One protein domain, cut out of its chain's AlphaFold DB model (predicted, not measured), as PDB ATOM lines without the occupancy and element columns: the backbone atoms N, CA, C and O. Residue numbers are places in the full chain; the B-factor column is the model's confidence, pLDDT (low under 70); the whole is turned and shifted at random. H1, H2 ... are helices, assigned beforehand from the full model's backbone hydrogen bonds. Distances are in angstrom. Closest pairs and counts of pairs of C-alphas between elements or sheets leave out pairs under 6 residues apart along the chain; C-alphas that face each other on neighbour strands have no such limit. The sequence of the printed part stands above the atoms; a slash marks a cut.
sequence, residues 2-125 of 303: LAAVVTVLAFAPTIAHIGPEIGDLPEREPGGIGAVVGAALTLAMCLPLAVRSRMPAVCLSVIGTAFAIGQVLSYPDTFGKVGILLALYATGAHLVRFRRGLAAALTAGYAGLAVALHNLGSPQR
ATOM      1  N   LEU A   2     -17.484   7.637  14.392       74.69
ATOM      2  CA  LEU A   2     -17.819   6.240  14.030       74.69
ATOM      3  C   LEU A   2     -19.248   5.808  14.420       74.69
ATOM      4  O   LEU A   2     -19.961   5.289  13.576       74.69
ATOM      5  N   ALA A   3     -19.682   6.061  15.662       71.50
ATOM      6  CA  ALA A   3     -21.038   5.715  16.105       71.50
ATOM      7  C   ALA A   3     -22.120   6.401  15.255       71.50
ATOM      8  O   ALA A   3     -23.041   5.744  14.803       71.50
ATOM      9  N   ALA A   4     -21.954   7.695  14.964       71.94
ATOM     10  CA  ALA A   4     -22.883   8.448  14.124       71.94
ATOM     11  C   ALA A   4     -22.931   7.912  12.683       71.94
ATOM     12  O   ALA A   4     -24.010   7.791  12.124       71.94
ATOM     13  N   VAL A   5     -21.783   7.540  12.105       78.25
ATOM     14  CA  VAL A   5     -21.717   6.939  10.761       78.25
ATOM     15  C   VAL A   5     -22.440   5.592  10.727       78.25
ATOM     16  O   VAL A   5     -23.244   5.363   9.832       78.25
ATOM     17  N   VAL A   6     -22.203   4.722  11.715       73.81
ATOM     18  CA  VAL A   6     -22.873   3.413  11.797       73.81
ATOM     19  C   VAL A   6     -24.377   3.583  12.005       73.81
ATOM     20  O   VAL A   6     -25.146   2.913  11.327       73.81
ATOM     21  N   THR A   7     -24.806   4.519  12.859       73.69
ATOM     22  CA  THR A   7     -26.231   4.834  13.034       73.69
ATOM     23  C   THR A   7     -26.855   5.321  11.726       73.69
ATOM     24  O   THR A   7     -27.899   4.820  11.340       73.69
ATOM     25  N   VAL A   8     -26.224   6.256  11.010       75.94
ATOM     26  CA  VAL A   8     -26.760   6.765   9.733       75.94
ATOM     27  C   VAL A   8     -26.881   5.645   8.695       75.94
ATOM     28  O   VAL A   8     -27.910   5.541   8.036       75.94
ATOM     29  N   LEU A   9     -25.877   4.769   8.588       74.31
ATOM     30  CA  LEU A   9     -25.909   3.628   7.667       74.31
ATOM     31  C   LEU A   9     -26.950   2.568   8.066       74.31
ATOM     32  O   LEU A   9     -27.566   1.974   7.189       74.31
ATOM     33  N   ALA A  10     -27.199   2.377   9.365       70.31
ATOM     34  CA  ALA A  10     -28.215   1.453   9.876       70.31
ATOM     35  C   ALA A  10     -29.653   1.841   9.515       70.31
ATOM     36  O   ALA A  10     -30.512   0.966   9.459       70.31
ATOM     37  N   PHE A  11     -29.905   3.121   9.235       74.88
ATOM     38  CA  PHE A  11     -31.216   3.628   8.818       74.88
ATOM     39  C   PHE A  11     -31.246   4.084   7.347       74.88
ATOM     40  O   PHE A  11     -32.251   4.631   6.894       74.88
ATOM     41  N   ALA A  12     -30.169   3.868   6.583       76.38
ATOM     42  CA  ALA A  12     -30.115   4.217   5.166       76.38
ATOM     43  C   ALA A  12     -30.810   3.127   4.324       76.38
ATOM     44  O   ALA A  12     -30.323   2.000   4.309       76.38
ATOM     45  N   PRO A  13     -31.885   3.421   3.573       70.12
ATOM     46  CA  PRO A  13     -32.744   2.398   2.959       70.12
ATOM     47  C   PRO A  13     -32.034   1.469   1.959       70.12
ATOM     48  O   PRO A  13     -32.476   0.350   1.738       70.12
ATOM     49  N   THR A  14     -30.911   1.896   1.376       67.88
ATOM     50  CA  THR A  14     -30.120   1.090   0.435       67.88
ATOM     51  C   THR A  14     -29.180   0.085   1.104       67.88
ATOM     52  O   THR A  14     -28.782  -0.885   0.469       67.88
ATOM     53  N   ILE A  15     -28.786   0.324   2.358       72.06
ATOM     54  CA  ILE A  15     -27.743  -0.444   3.068       72.06
ATOM     55  C   ILE A  15     -28.281  -1.030   4.377       72.06
ATOM     56  O   ILE A  15     -27.689  -1.960   4.917       72.06
ATOM     57  N   ALA A  16     -29.420  -0.533   4.867       69.44
ATOM     58  CA  ALA A  16     -30.015  -0.929   6.132       69.44
ATOM     59  C   ALA A  16     -30.152  -2.445   6.226       69.44
ATOM     60  O   ALA A  16     -29.783  -2.976   7.255       69.44
ATOM     61  N   HIS A  17     -30.540  -3.139   5.155       67.38
ATOM     62  CA  HIS A  17     -30.741  -4.593   5.135       67.38
ATOM     63  C   HIS A  17     -29.452  -5.440   5.106       67.38
ATOM     64  O   HIS A  17     -29.517  -6.663   5.097       67.38
ATOM     65  N   ILE A  18     -28.267  -4.822   5.065       69.00
ATOM     66  CA  ILE A  18     -26.985  -5.532   4.978       69.00
ATOM     67  C   ILE A  18     -26.404  -5.679   6.386       69.00
ATOM     68  O   ILE A  18     -25.855  -4.723   6.935       69.00
ATOM     69  N   GLY A  19     -26.479  -6.875   6.971       63.69
ATOM     70  CA  GLY A  19     -25.973  -7.145   8.317       63.69
ATOM     71  C   GLY A  19     -25.474  -8.582   8.500       63.69
ATOM     72  O   GLY A  19     -25.820  -9.455   7.713       63.69
ATOM     73  N   PRO A  20     -24.625  -8.848   9.514       69.38
ATOM     74  CA  PRO A  20     -24.280 -10.211   9.896       69.38
ATOM     75  C   PRO A  20     -25.524 -10.975  10.366       69.38
ATOM     76  O   PRO A  20     -26.097 -10.633  11.404       69.38
ATOM     77  N   GLU A  21     -25.878 -12.022   9.631       73.50
ATOM     78  CA  GLU A  21     -27.018 -12.892   9.909       73.50
ATOM     79  C   GLU A  21     -26.553 -14.242  10.487       73.50
ATOM     80  O   GLU A  21     -25.524 -14.794  10.090       73.50
ATOM     81  N   ILE A  22     -27.308 -14.772  11.454       71.19
ATOM     82  CA  ILE A  22     -27.137 -16.122  11.996       71.19
ATOM     83  C   ILE A  22     -28.487 -16.654  12.485       71.19
ATOM     84  O   ILE A  22     -29.249 -15.915  13.103       71.19
ATOM     85  N   GLY A  23     -28.766 -17.933  12.254       68.38
ATOM     86  CA  GLY A  23     -30.013 -18.598  12.624       68.38
ATOM     87  C   GLY A  23     -31.039 -18.748  11.496       68.38
ATOM     88  O   GLY A  23     -31.701 -19.779  11.492       68.38
ATOM     89  N   ASP A  24     -31.147 -17.810  10.548       76.25
ATOM     90  CA  ASP A  24     -32.069 -17.887   9.388       76.25
ATOM     91  C   ASP A  24     -33.499 -18.327   9.795       76.25
ATOM     92  O   ASP A  24     -34.064 -19.312   9.314       76.25
ATOM     93  N   LEU A  25     -34.035 -17.671  10.831       72.88
ATOM     94  CA  LEU A  25     -35.389 -17.917  11.332       72.88
ATOM     95  C   LEU A  25     -36.401 -17.121  10.492       72.88
ATOM     96  O   LEU A  25     -36.066 -16.025  10.046       72.88
ATOM     97  N   PRO A  26     -37.658 -17.590  10.345       71.12
ATOM     98  CA  PRO A  26     -38.679 -16.851   9.605       71.12
ATOM     99  C   PRO A  26     -38.847 -15.444  10.181       71.12
ATOM    100  O   PRO A  26     -39.130 -15.293  11.377       71.12
ATOM    101  N   GLU A  27     -38.660 -14.427   9.340       72.94
ATOM    102  CA  GLU A  27     -38.776 -13.036   9.761       72.94
ATOM    103  C   GLU A  27     -40.184 -12.747  10.276       72.94
ATOM    104  O   GLU A  27     -41.199 -13.150   9.698       72.94
ATOM    105  N   ARG A  28     -40.252 -12.024  11.391       68.06
ATOM    106  CA  ARG A  28     -41.530 -11.602  11.951       68.06
ATOM    107  C   ARG A  28     -41.896 -10.251  11.357       68.06
ATOM    108  O   ARG A  28     -41.193  -9.278  11.617       68.06
ATOM    109  N   GLU A  29     -43.011 -10.162  10.624       63.88
ATOM    110  CA  GLU A  29     -43.507  -8.861  10.162       63.88
ATOM    111  C   GLU A  29     -43.802  -7.958  11.374       63.88
ATOM    112  O   GLU A  29     -44.643  -8.296  12.222       63.88
ATOM    113  N   PRO A  30     -43.093  -6.826  11.521       59.81
ATOM    114  CA  PRO A  30     -43.240  -6.002  12.702       59.81
ATOM    115  C   PRO A  30     -44.547  -5.209  12.618       59.81
ATOM    116  O   PRO A  30     -44.665  -4.248  11.865       59.81
ATOM    117  N   GLY A  31     -45.522  -5.551  13.466       68.81
ATOM    118  CA  GLY A  31     -46.606  -4.621  13.805       68.81
ATOM    119  C   GLY A  31     -46.057  -3.331  14.441       68.81
ATOM    120  O   GLY A  31     -44.875  -3.250  14.777       68.81
ATOM    121  N   GLY A  32     -46.902  -2.320  14.683       71.00
ATOM    122  CA  GLY A  32     -46.446  -0.992  15.144       71.00
ATOM    123  C   GLY A  32     -45.528  -1.000  16.382       71.00
ATOM    124  O   GLY A  32     -44.530  -0.288  16.417       71.00
ATOM    125  N   ILE A  33     -45.800  -1.865  17.367       75.50
ATOM    126  CA  ILE A  33     -44.942  -2.042  18.557       75.50
ATOM    127  C   ILE A  33     -43.623  -2.748  18.199       75.50
ATOM    128  O   ILE A  33     -42.572  -2.408  18.740       75.50
ATOM    129  N   GLY A  34     -43.655  -3.695  17.258       75.56
ATOM    130  CA  GLY A  34     -42.465  -4.407  16.798       75.56
ATOM    131  C   GLY A  34     -41.469  -3.484  16.098       75.56
ATOM    132  O   GLY A  34     -40.272  -3.558  16.360       75.56
ATOM    133  N   ALA A  35     -41.952  -2.534  15.295       78.06
ATOM    134  CA  ALA A  35     -41.090  -1.553  14.635       78.06
ATOM    135  C   ALA A  35     -40.325  -0.678  15.648       78.06
ATOM    136  O   ALA A  35     -39.128  -0.434  15.486       78.06
ATOM    137  N   VAL A  36     -40.987  -0.262  16.735       83.00
ATOM    138  CA  VAL A  36     -40.358   0.517  17.817       83.00
ATOM    139  C   VAL A  36     -39.286  -0.305  18.536       83.00
ATOM    140  O   VAL A  36     -38.192   0.199  18.792       83.00
ATOM    141  N   VAL A  37     -39.564  -1.579  18.826       83.62
ATOM    142  CA  VAL A  37     -38.599  -2.483  19.473       83.62
ATOM    143  C   VAL A  37     -37.393  -2.750  18.565       83.62
ATOM    144  O   VAL A  37     -36.256  -2.654  19.027       83.62
ATOM    145  N   GLY A  38     -37.604  -3.003  17.271       81.44
ATOM    146  CA  GLY A  38     -36.522  -3.187  16.296       81.44
ATOM    147  C   GLY A  38     -35.632  -1.945  16.146       81.44
ATOM    148  O   GLY A  38     -34.399  -2.046  16.146       81.44
ATOM    149  N   ALA A  39     -36.234  -0.751  16.114       82.69
ATOM    150  CA  ALA A  39     -35.495   0.512  16.099       82.69
ATOM    151  C   ALA A  39     -34.681   0.716  17.390       82.69
ATOM    152  O   ALA A  39     -33.511   1.100  17.331       82.69
ATOM    153  N   ALA A  40     -35.262   0.405  18.554       86.56
ATOM    154  CA  ALA A  40     -34.573   0.490  19.840       86.56
ATOM    155  C   ALA A  40     -33.368  -0.464  19.920       86.56
ATOM    156  O   ALA A  40     -32.292  -0.057  20.363       86.56
ATOM    157  N   LEU A  41     -33.510  -1.704  19.436       85.31
ATOM    158  CA  LEU A  41     -32.408  -2.669  19.356       85.31
ATOM    159  C   LEU A  41     -31.297  -2.178  18.420       85.31
ATOM    160  O   LEU A  41     -30.122  -2.228  18.781       85.31
ATOM    161  N   THR A  42     -31.656  -1.626  17.260       82.75
ATOM    162  CA  THR A  42     -30.688  -1.062  16.306       82.75
ATOM    163  C   THR A  42     -29.909   0.105  16.924       82.75
ATOM    164  O   THR A  42     -28.679   0.165  16.829       82.75
ATOM    165  N   LEU A  43     -30.589   1.003  17.645       86.00
ATOM    166  CA  LEU A  43     -29.941   2.086  18.388       86.00
ATOM    167  C   LEU A  43     -29.025   1.560  19.500       86.00
ATOM    168  O   LEU A  43     -27.916   2.074  19.667       86.00
ATOM    169  N   ALA A  44     -29.436   0.511  20.216       87.56
ATOM    170  CA  ALA A  44     -28.621  -0.138  21.241       87.56
ATOM    171  C   ALA A  44     -27.354  -0.801  20.668       87.56
ATOM    172  O   ALA A  44     -26.345  -0.882  21.367       87.56
ATOM    173  N   MET A  45     -27.356  -1.213  19.395       84.62
ATOM    174  CA  MET A  45     -26.157  -1.721  18.716       84.62
ATOM    175  C   MET A  45     -25.199  -0.609  18.248       84.62
ATOM    176  O   MET A  45     -23.998  -0.846  18.105       84.62
ATOM    177  N   CYS A  46     -25.697   0.617  18.044       84.44
ATOM    178  CA  CYS A  46     -24.918   1.717  17.464       84.44
ATOM    179  C   CYS A  46     -24.416   2.733  18.504       84.44
ATOM    180  O   CYS A  46     -23.241   3.110  18.499       84.44
ATOM    181  N   LEU A  47     -25.283   3.183  19.416       86.50
ATOM    182  CA  LEU A  47     -24.986   4.258  20.373       86.50
ATOM    183  C   LEU A  47     -23.804   3.944  21.309       86.50
ATOM    184  O   LEU A  47     -22.939   4.815  21.481       86.50
ATOM    185  N   PRO A  48     -23.664   2.723  21.867       87.56
ATOM    186  CA  PRO A  48     -22.549   2.408  22.759       87.56
ATOM    187  C   PRO A  48     -21.174   2.478  22.081       87.56
ATOM    188  O   PRO A  48     -20.162   2.606  22.774       87.56
ATOM    189  N   LEU A  49     -21.093   2.459  20.742       84.31
ATOM    190  CA  LEU A  49     -19.825   2.609  20.017       84.31
ATOM    191  C   LEU A  49     -19.148   3.962  20.285       84.31
ATOM    192  O   LEU A  49     -17.935   4.086  20.092       84.31
ATOM    193  N   ALA A  50     -19.889   4.971  20.754       85.69
ATOM    194  CA  ALA A  50     -19.334   6.268  21.130       85.69
ATOM    195  C   ALA A  50     -18.390   6.174  22.342       85.69
ATOM    196  O   ALA A  50     -17.396   6.897  22.407       85.69
ATOM    197  N   VAL A  51     -18.651   5.243  23.265       86.62
ATOM    198  CA  VAL A  51     -17.873   5.051  24.503       86.62
ATOM    199  C   VAL A  51     -16.921   3.852  24.442       86.62
ATOM    200  O   VAL A  51     -16.284   3.513  25.442       86.62
ATOM    201  N   ARG A  52     -16.748   3.245  23.257       85.31
ATOM    202  CA  ARG A  52     -15.961   2.013  23.038       85.31
ATOM    203  C   ARG A  52     -14.503   2.078  23.504       85.31
ATOM    204  O   ARG A  52     -13.912   1.043  23.786       85.31
ATOM    205  N   SER A  53     -13.906   3.270  23.553       81.12
ATOM    206  CA  SER A  53     -12.520   3.470  24.000       81.12
ATOM    207  C   SER A  53     -12.388   3.634  25.515       81.12
ATOM    208  O   SER A  53     -11.327   3.341  26.054       81.12
ATOM    209  N   ARG A  54     -13.446   4.089  26.203       86.06
ATOM    210  CA  ARG A  54     -13.450   4.308  27.661       86.06
ATOM    211  C   ARG A  54     -13.999   3.108  28.422       86.06
ATOM    212  O   ARG A  54     -13.449   2.730  29.447       86.06
ATOM    213  N   MET A  55     -15.072   2.504  27.912       86.81
ATOM    214  CA  MET A  55     -15.765   1.382  28.550       86.81
ATOM    215  C   MET A  55     -16.004   0.244  27.542       86.81
ATOM    216  O   MET A  55     -17.150  -0.049  27.196       86.81
ATOM    217  N   PRO A  56     -14.935  -0.411  27.043       87.00
ATOM    218  CA  PRO A  56     -15.045  -1.431  25.996       87.00
ATOM    219  C   PRO A  56     -15.912  -2.630  26.406       87.00
ATOM    220  O   PRO A  56     -16.733  -3.087  25.620       87.00
ATOM    221  N   ALA A  57     -15.786  -3.106  27.650       86.94
ATOM    222  CA  ALA A  57     -16.549  -4.258  28.132       86.94
ATOM    223  C   ALA A  57     -18.061  -3.979  28.210       86.94
ATOM    224  O   ALA A  57     -18.851  -4.819  27.791       86.94
ATOM    225  N   VAL A  58     -18.454  -2.789  28.684       88.00
ATOM    226  CA  VAL A  58     -19.869  -2.373  28.754       88.00
ATOM    227  C   VAL A  58     -20.444  -2.160  27.355       88.00
ATOM    228  O   VAL A  58     -21.563  -2.569  27.067       88.00
ATOM    229  N   CYS A  59     -19.657  -1.563  26.458       88.56
ATOM    230  CA  CYS A  59     -20.022  -1.418  25.053       88.56
ATOM    231  C   CYS A  59     -20.338  -2.787  24.425       88.56
ATOM    232  O   CYS A  59     -21.406  -2.966  23.844       88.56
ATOM    233  N   LEU A  60     -19.455  -3.772  24.614       89.56
ATOM    234  CA  LEU A  60     -19.649  -5.118  24.086       89.56
ATOM    235  C   LEU A  60     -20.828  -5.853  24.734       89.56
ATOM    236  O   LEU A  60     -21.563  -6.524  24.018       89.56
ATOM    237  N   SER A  61     -21.038  -5.728  26.048       89.56
ATOM    238  CA  SER A  61     -22.159  -6.397  26.716       89.56
ATOM    239  C   SER A  61     -23.508  -5.864  26.241       89.56
ATOM    240  O   SER A  61     -24.408  -6.657  25.980       89.56
ATOM    241  N   VAL A  62     -23.648  -4.544  26.079       90.69
ATOM    242  CA  VAL A  62     -24.891  -3.934  25.579       90.69
ATOM    243  C   VAL A  62     -25.155  -4.367  24.138       90.69
ATOM    244  O   VAL A  62     -26.237  -4.866  23.841       90.69
ATOM    245  N   ILE A  63     -24.152  -4.246  23.263       90.06
ATOM    246  CA  ILE A  63     -24.298  -4.576  21.839       90.06
ATOM    247  C   ILE A  63     -24.531  -6.081  21.646       90.06
ATOM    248  O   ILE A  63     -25.405  -6.467  20.878       90.06
ATOM    249  N   GLY A  64     -23.806  -6.935  22.374       89.12
ATOM    250  CA  GLY A  64     -23.972  -8.388  22.326       89.12
ATOM    251  C   GLY A  64     -25.335  -8.854  22.833       89.12
ATOM    252  O   GLY A  64     -25.938  -9.735  22.227       89.12
ATOM    253  N   THR A  65     -25.855  -8.228  23.893       90.31
ATOM    254  CA  THR A  65     -27.192  -8.549  24.420       90.31
ATOM    255  C   THR A  65     -28.284  -8.106  23.449       90.31
ATOM    256  O   THR A  65     -29.182  -8.888  23.148       90.31
ATOM    257  N   ALA A  66     -28.184  -6.891  22.900       88.69
ATOM    258  CA  ALA A  66     -29.116  -6.411  21.881       88.69
ATOM    259  C   ALA A  66     -29.093  -7.302  20.627       88.69
ATOM    260  O   ALA A  66     -30.149  -7.618  20.084       88.69
ATOM    261  N   PHE A  67     -27.905  -7.744  20.197       88.12
ATOM    262  CA  PHE A  67     -27.740  -8.665  19.070       88.12
ATOM    263  C   PHE A  67     -28.425 -10.009  19.334       88.12
ATOM    264  O   PHE A  67     -29.241 -10.444  18.527       88.12
ATOM    265  N   ALA A  68     -28.163 -10.632  20.487       88.00
ATOM    266  CA  ALA A  68     -28.775 -11.907  20.857       88.00
ATOM    267  C   ALA A  68     -30.311 -11.825  20.919       88.00
ATOM    268  O   ALA A  68     -30.991 -12.697  20.384       88.00
ATOM    269  N   ILE A  69     -30.859 -10.758  21.516       87.88
ATOM    270  CA  ILE A  69     -32.311 -10.523  21.579       87.88
ATOM    271  C   ILE A  69     -32.897 -10.355  20.170       87.88
ATOM    272  O   ILE A  69     -33.939 -10.936  19.876       87.88
ATOM    273  N   GLY A  70     -32.226  -9.596  19.299       83.12
ATOM    274  CA  GLY A  70     -32.652  -9.401  17.912       83.12
ATOM    275  C   GLY A  70     -32.757 -10.713  17.129       83.12
ATOM    276  O   GLY A  70     -33.762 -10.919  16.454       83.12
ATOM    277  N   GLN A  71     -31.777 -11.615  17.286       83.81
ATOM    278  CA  GLN A  71     -31.788 -12.925  16.618       83.81
ATOM    279  C   GLN A  71     -32.885 -13.850  17.152       83.81
ATOM    280  O   GLN A  71     -33.587 -14.481  16.375       83.81
ATOM    281  N   VAL A  72     -33.064 -13.923  18.475       85.56
ATOM    282  CA  VAL A  72     -34.075 -14.807  19.088       85.56
ATOM    283  C   VAL A  72     -35.503 -14.361  18.758       85.56
ATOM    284  O   VAL A  72     -36.404 -15.190  18.671       85.56
ATOM    285  N   LEU A  73     -35.726 -13.055  18.585       85.06
ATOM    286  CA  LEU A  73     -37.035 -12.497  18.237       85.06
ATOM    287  C   LEU A  73     -37.300 -12.437  16.721       85.06
ATOM    288  O   LEU A  73     -38.370 -11.959  16.337       85.06
ATOM    289  N   SER A  74     -36.363 -12.909  15.888       81.12
ATOM    290  CA  SER A  74     -36.440 -12.889  14.419       81.12
ATOM    291  C   SER A  74     -36.724 -11.497  13.835       81.12
ATOM    292  O   SER A  74     -37.564 -11.346  12.945       81.12
ATOM    293  N   TYR A  75     -36.064 -10.460  14.370       79.31
ATOM    294  CA  TYR A  75     -36.135  -9.116  13.786       79.31
ATOM    295  C   TYR A  75     -35.249  -9.010  12.534       79.31
ATOM    296  O   TYR A  75     -34.139  -9.557  12.555       79.31
ATOM    297  N   PRO A  76     -35.681  -8.241  11.509       73.25
ATOM    298  CA  PRO A  76     -34.955  -8.105  10.252       73.25
ATOM    299  C   PRO A  76     -33.493  -7.711  10.439       73.25
ATOM    300  O   PRO A  76     -33.128  -6.987  11.379       73.25
ATOM    301  N   ASP A  77     -32.650  -8.169   9.520       71.38
ATOM    302  CA  ASP A  77     -31.251  -7.777   9.500       71.38
ATOM    303  C   ASP A  77     -31.094  -6.278   9.286       71.38
ATOM    304  O   ASP A  77     -31.672  -5.674   8.382       71.38
ATOM    305  N   THR A  78     -30.285  -5.678  10.162       76.19
ATOM    306  CA  THR A  78     -29.897  -4.280  10.045       76.19
ATOM    307  C   THR A  78     -28.383  -4.127  10.025       76.19
ATOM    308  O   THR A  78     -27.664  -4.834  10.735       76.19
ATOM    309  N   PHE A  79     -27.872  -3.128   9.302       74.25
ATOM    310  CA  PHE A  79     -26.452  -2.751   9.327       74.25
ATOM    311  C   PHE A  79     -25.961  -2.397  10.742       74.25
ATOM    312  O   PHE A  79     -24.772  -2.502  11.044       74.25
ATOM    313  N   GLY A  80     -26.879  -2.080  11.665       74.25
ATOM    314  CA  GLY A  80     -26.587  -1.960  13.093       74.25
ATOM    315  C   GLY A  80     -25.922  -3.208  13.689       74.25
ATOM    316  O   GLY A  80     -25.059  -3.073  14.559       74.25
ATOM    317  N   LYS A  81     -26.212  -4.408  13.162       79.12
ATOM    318  CA  LYS A  81     -25.578  -5.670  13.575       79.12
ATOM    319  C   LYS A  81     -24.059  -5.666  13.336       79.12
ATOM    320  O   LYS A  81     -23.338  -6.281  14.114       79.12
ATOM    321  N   VAL A  82     -23.519  -4.880  12.390       82.94
ATOM    322  CA  VAL A  82     -22.056  -4.664  12.222       82.94
ATOM    323  C   VAL A  82     -21.413  -4.081  13.492       82.94
ATOM    324  O   VAL A  82     -20.220  -4.283  13.754       82.94
ATOM    325  N   GLY A  83     -22.204  -3.415  14.339       82.94
ATOM    326  CA  GLY A  83     -21.789  -2.921  15.646       82.94
ATOM    327  C   GLY A  83     -21.145  -3.993  16.528       82.94
ATOM    328  O   GLY A  83     -20.187  -3.674  17.234       82.94
ATOM    329  N   ILE A  84     -21.569  -5.265  16.439       86.00
ATOM    330  CA  ILE A  84     -20.968  -6.356  17.229       86.00
ATOM    331  C   ILE A  84     -19.504  -6.595  16.853       86.00
ATOM    332  O   ILE A  84     -18.655  -6.745  17.732       86.00
ATOM    333  N   LEU A  85     -19.180  -6.536  15.560       88.44
ATOM    334  CA  LEU A  85     -17.825  -6.726  15.041       88.44
ATOM    335  C   LEU A  85     -16.918  -5.573  15.488       88.44
ATOM    336  O   LEU A  85     -15.805  -5.783  15.977       88.44
ATOM    337  N   LEU A  86     -17.425  -4.340  15.396       88.56
ATOM    338  CA  LEU A  86     -16.712  -3.141  15.841       88.56
ATOM    339  C   LEU A  86     -16.491  -3.130  17.359       88.56
ATOM    340  O   LEU A  86     -15.411  -2.745  17.819       88.56
ATOM    341  N   ALA A  87     -17.485  -3.562  18.136       88.94
ATOM    342  CA  ALA A  87     -17.401  -3.674  19.588       88.94
ATOM    343  C   ALA A  87     -16.406  -4.757  20.016       88.94
ATOM    344  O   ALA A  87     -15.605  -4.537  20.930       88.94
ATOM    345  N   LEU A  88     -16.402  -5.900  19.326       91.75
ATOM    346  CA  LEU A  88     -15.485  -7.003  19.587       91.75
ATOM    347  C   LEU A  88     -14.036  -6.605  19.283       91.75
ATOM    348  O   LEU A  88     -13.157  -6.779  20.132       91.75
ATOM    349  N   TYR A  89     -13.800  -5.970  18.130       91.19
ATOM    350  CA  TYR A  89     -12.496  -5.404  17.775       91.19
ATOM    351  C   TYR A  89     -12.034  -4.357  18.796       91.19
ATOM    352  O   TYR A  89     -10.905  -4.412  19.292       91.19
ATOM    353  N   ALA A  90     -12.904  -3.401  19.146       89.31
ATOM    354  CA  ALA A  90     -12.577  -2.347  20.101       89.31
ATOM    355  C   ALA A  90     -12.236  -2.922  21.482       89.31
ATOM    356  O   ALA A  90     -11.281  -2.464  22.111       89.31
ATOM    357  N   THR A  91     -12.959  -3.953  21.920       90.25
ATOM    358  CA  THR A  91     -12.705  -4.632  23.191       90.25
ATOM    359  C   THR A  91     -11.385  -5.389  23.169       90.25
ATOM    360  O   THR A  91     -10.582  -5.211  24.085       90.25
ATOM    361  N   GLY A  92     -11.092  -6.133  22.099       88.50
ATOM    362  CA  GLY A  92      -9.788  -6.778  21.912       88.50
ATOM    363  C   GLY A  92      -8.620  -5.780  21.897       88.50
ATOM    364  O   GLY A  92      -7.540  -6.083  22.406       88.50
ATOM    365  N   ALA A  93      -8.846  -4.572  21.369       89.19
ATOM    366  CA  ALA A  93      -7.837  -3.519  21.279       89.19
ATOM    367  C   ALA A  93      -7.597  -2.745  22.592       89.19
ATOM    368  O   ALA A  93      -6.470  -2.302  22.824       89.19
ATOM    369  N   HIS A  94      -8.612  -2.572  23.448       87.19
ATOM    370  CA  HIS A  94      -8.526  -1.691  24.628       87.19
ATOM    371  C   HIS A  94      -8.581  -2.424  25.977       87.19
ATOM    372  O   HIS A  94      -8.111  -1.881  26.976       87.19
ATOM    373  N   LEU A  95      -9.118  -3.645  26.047       86.31
ATOM    374  CA  LEU A  95      -9.257  -4.353  27.318       86.31
ATOM    375  C   LEU A  95      -7.934  -5.002  27.756       86.31
ATOM    376  O   LEU A  95      -7.374  -5.851  27.061       86.31
ATOM    377  N   VAL A  96      -7.449  -4.624  28.943       80.44
ATOM    378  CA  VAL A  96      -6.177  -5.122  29.503       80.44
ATOM    379  C   VAL A  96      -6.397  -6.195  30.577       80.44
ATOM    380  O   VAL A  96      -5.657  -7.176  30.629       80.44
ATOM    381  N   ARG A  97      -7.429  -6.045  31.417       83.06
ATOM    382  CA  ARG A  97      -7.708  -6.927  32.564       83.06
ATOM    383  C   ARG A  97      -8.829  -7.925  32.243       83.06
ATOM    384  O   ARG A  97      -9.724  -7.615  31.469       83.06
ATOM    385  N   PHE A  98      -8.767  -9.127  32.827       83.69
ATOM    386  CA  PHE A  98      -9.772 -10.202  32.691       83.69
ATOM    387  C   PHE A  98     -10.054 -10.698  31.261       83.69
ATOM    388  O   PHE A  98     -11.066 -11.345  31.013       83.69
ATOM    389  N   ARG A  99      -9.130 -10.482  30.318       85.31
ATOM    390  CA  ARG A  99      -9.323 -10.830  28.901       85.31
ATOM    391  C   ARG A  99      -9.685 -12.300  28.664       85.31
ATOM    392  O   ARG A  99     -10.547 -12.583  27.842       85.31
ATOM    393  N   ARG A 100      -9.021 -13.231  29.362       86.88
ATOM    394  CA  ARG A 100      -9.311 -14.672  29.244       86.88
ATOM    395  C   ARG A 100     -10.706 -15.008  29.775       86.88
ATOM    396  O   ARG A 100     -11.425 -15.746  29.120       86.88
ATOM    397  N   GLY A 101     -11.092 -14.411  30.906       90.00
ATOM    398  CA  GLY A 101     -12.430 -14.571  31.479       90.00
ATOM    399  C   GLY A 101     -13.518 -14.022  30.557       90.00
ATOM    400  O   GLY A 101     -14.500 -14.707  30.308       90.00
ATOM    401  N   LEU A 102     -13.306 -12.840  29.967       89.69
ATOM    402  CA  LEU A 102     -14.255 -12.276  29.007       89.69
ATOM    403  C   LEU A 102     -14.336 -13.110  27.722       89.69
ATOM    404  O   LEU A 102     -15.431 -13.359  27.243       89.69
ATOM    405  N   ALA A 103     -13.210 -13.582  27.181       89.50
ATOM    406  CA  ALA A 103     -13.223 -14.457  26.007       89.50
ATOM    407  C   ALA A 103     -13.976 -15.776  26.278       89.50
ATOM    408  O   ALA A 103     -14.744 -16.228  25.428       89.50
ATOM    409  N   ALA A 104     -13.806 -16.358  27.471       91.56
ATOM    410  CA  ALA A 104     -14.557 -17.536  27.897       91.56
ATOM    411  C   ALA A 104     -16.059 -17.233  28.039       91.56
ATOM    412  O   ALA A 104     -16.878 -17.984  27.519       91.56
ATOM    413  N   ALA A 105     -16.422 -16.104  28.657       91.94
ATOM    414  CA  ALA A 105     -17.811 -15.669  28.795       91.94
ATOM    415  C   ALA A 105     -18.483 -15.402  27.437       91.94
ATOM    416  O   ALA A 105     -19.617 -15.815  27.227       91.94
ATOM    417  N   LEU A 106     -17.780 -14.768  26.493       92.00
ATOM    418  CA  LEU A 106     -18.274 -14.543  25.131       92.00
ATOM    419  C   LEU A 106     -18.458 -15.857  24.371       92.00
ATOM    420  O   LEU A 106     -19.452 -16.023  23.673       92.00
ATOM    421  N   THR A 107     -17.529 -16.801  24.533       93.62
ATOM    422  CA  THR A 107     -17.637 -18.132  23.920       93.62
ATOM    423  C   THR A 107     -18.827 -18.904  24.481       93.62
ATOM    424  O   THR A 107     -19.608 -19.458  23.714       93.62
ATOM    425  N   ALA A 108     -19.016 -18.887  25.804       94.25
ATOM    426  CA  ALA A 108     -20.167 -19.507  26.454       94.25
ATOM    427  C   ALA A 108     -21.491 -18.839  26.043       94.25
ATOM    428  O   ALA A 108     -22.456 -19.532  25.736       94.25
ATOM    429  N   GLY A 109     -21.524 -17.504  25.977       92.38
ATOM    430  CA  GLY A 109     -22.693 -16.747  25.525       92.38
ATOM    431  C   GLY A 109     -23.061 -17.051  24.072       92.38
ATOM    432  O   GLY A 109     -24.231 -17.271  23.770       92.38
ATOM    433  N   TYR A 110     -22.066 -17.138  23.186       93.12
ATOM    434  CA  TYR A 110     -22.275 -17.531  21.794       93.12
ATOM    435  C   TYR A 110     -22.802 -18.966  21.670       93.12
ATOM    436  O   TYR A 110     -23.760 -19.204  20.940       93.12
ATOM    437  N   ALA A 111     -22.222 -19.914  22.412       93.44
ATOM    438  CA  ALA A 111     -22.698 -21.294  22.430       93.44
ATOM    439  C   ALA A 111     -24.153 -21.384  22.921       93.44
ATOM    440  O   ALA A 111     -24.961 -22.082  22.313       93.44
ATOM    441  N   GLY A 112     -24.508 -20.631  23.968       92.81
ATOM    442  CA  GLY A 112     -25.885 -20.531  24.454       92.81
ATOM    443  C   GLY A 112     -26.848 -19.969  23.405       92.81
ATOM    444  O   GLY A 112     -27.933 -20.517  23.221       92.81
ATOM    445  N   LEU A 113     -26.438 -18.928  22.671       90.94
ATOM    446  CA  LEU A 113     -27.222 -18.367  21.567       90.94
ATOM    447  C   LEU A 113     -27.417 -19.384  20.432       90.94
ATOM    448  O   LEU A 113     -28.536 -19.548  19.957       90.94
ATOM    449  N   ALA A 114     -26.362 -20.093  20.025       91.12
ATOM    450  CA  ALA A 114     -26.441 -21.111  18.976       91.12
ATOM    451  C   ALA A 114     -27.405 -22.250  19.354       91.12
ATOM    452  O   ALA A 114     -28.237 -22.650  18.543       91.12
ATOM    453  N   VAL A 115     -27.348 -22.724  20.604       91.81
ATOM    454  CA  VAL A 115     -28.286 -23.735  21.124       91.81
ATOM    455  C   VAL A 115     -29.720 -23.206  21.138       91.81
ATOM    456  O   VAL A 115     -30.635 -23.919  20.737       91.81
ATOM    457  N   ALA A 116     -29.932 -21.957  21.564       90.50
ATOM    458  CA  ALA A 116     -31.257 -21.345  21.556       90.50
ATOM    459  C   ALA A 116     -31.835 -21.268  20.134       90.50
ATOM    460  O   ALA A 116     -32.963 -21.697  19.919       90.50
ATOM    461  N   LEU A 117     -31.052 -20.793  19.161       89.00
ATOM    462  CA  LEU A 117     -31.474 -20.707  17.759       89.00
ATOM    463  C   LEU A 117     -31.774 -22.088  17.162       89.00
ATOM    464  O   LEU A 117     -32.780 -22.251  16.477       89.00
ATOM    465  N   HIS A 118     -30.952 -23.097  17.468       89.19
ATOM    466  CA  HIS A 118     -31.202 -24.474  17.046       89.19
ATOM    467  C   HIS A 118     -32.531 -25.012  17.602       89.19
ATOM    468  O   HIS A 118     -33.344 -25.550  16.855       89.19
ATOM    469  N   ASN A 119     -32.795 -24.792  18.894       89.38
ATOM    470  CA  ASN A 119     -34.041 -25.211  19.545       89.38
ATOM    471  C   ASN A 119     -35.278 -24.462  19.025       89.38
ATOM    472  O   ASN A 119     -36.385 -24.988  19.100       89.38
ATOM    473  N   LEU A 120     -35.098 -23.247  18.500       88.56
ATOM    474  CA  LEU A 120     -36.150 -22.456  17.855       88.56
ATOM    475  C   LEU A 120     -36.444 -22.901  16.409       88.56
ATOM    476  O   LEU A 120     -37.315 -22.321  15.768       88.56
ATOM    477  N   GLY A 121     -35.761 -23.936  15.906       85.81
ATOM    478  CA  GLY A 121     -36.009 -24.502  14.580       85.81
ATOM    479  C   GLY A 121     -35.179 -23.874  13.462       85.81
ATOM    480  O   GLY A 121     -35.584 -23.943  12.305       85.81
ATOM    481  N   SER A 122     -34.031 -23.271  13.789       86.88
ATOM    482  CA  SER A 122     -33.083 -22.763  12.792       86.88
ATOM    483  C   SER A 122     -32.704 -23.846  11.762       86.88
ATOM    484  O   SER A 122     -32.286 -24.937  12.165       86.88
ATOM    485  N   PRO A 123     -32.783 -23.560  10.445       85.44
ATOM    486  CA  PRO A 123     -32.354 -24.484   9.395       85.44
ATOM    487  C   PRO A 123     -30.825 -24.562   9.240       85.44
ATOM    488  O   PRO A 123     -30.329 -25.388   8.469       85.44
ATOM    489  N   GLN A 124     -30.063 -23.720   9.952       85.75
ATOM    490  CA  GLN A 124     -28.609 -23.658   9.827       85.75
ATOM    491  C   GLN A 124     -27.923 -24.918  10.352       85.75
ATOM    492  O   GLN A 124     -28.302 -25.518  11.363       85.75
ATOM    493  N   ARG A 125     -26.846 -25.308   9.670       87.31
ATOM    494  CA  ARG A 125     -26.025 -26.451  10.066       87.31
ATOM    495  C   ARG A 125     -25.068 -26.041  11.175       87.31
ATOM    496  O   ARG A 125     -24.657 -24.890  11.291       87.31
TER     497      ARG A 125
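What this domain is: This is residues 2 to 125 of the 303 residues of the protein "Histidine kinase" of Saccharomonospora azurea SZMC 14600 (UniProt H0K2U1). Helices H2, H3 and H4 make an up-and-down bundle, each running against the one before, with short H1 packed on H2 and H4, and H5, the longest helix by residues with 21, beyond H3. The 124 printed residues hold five named helices, H1 to H5 in chain order, and no named strand: all helix. The whole is compact, radius of gyration of the C-alphas 14.5 A, spanning 42 by 33 by 22 A.

How they stand to each other: H5, residues 99 to 119, touches H3, residues 56 to 72, closest C-alphas Leu 117 and Val 72, 6.6 A, the same way at a shallow tilt of 7 degrees. H3 forms hairpins with H2, residues 32 to 51 (Ile 63 to Met 45, closest C-alphas 4.6 A), and H4, residues 79 to 94 (Pro 56 to Thr 91, 4.9 A). H1, residues 2 to 10, touches H4, closest C-alphas Ala 10 and Phe 79, 4.6 A. Every O i to N i+4 pair is within hydrogen-bond range in H1, H3 and H5; 11 of 16 in H2, 9 of 12 in H4.

Where its parts are: H5 measures 30.1 A, H2 30.7 A, H3 24.3 A and H4 23.6 A. C-alpha 2 is at (-17.819, 6.240, 14.030), C-alpha 119 at (-34.041, -25.211, 19.545).

The domain as a whole: The printed part has no cut. The H1 to H2 link is long, 21 residues; pLDDT is under 70 at 11 residues, among them 16 to 20.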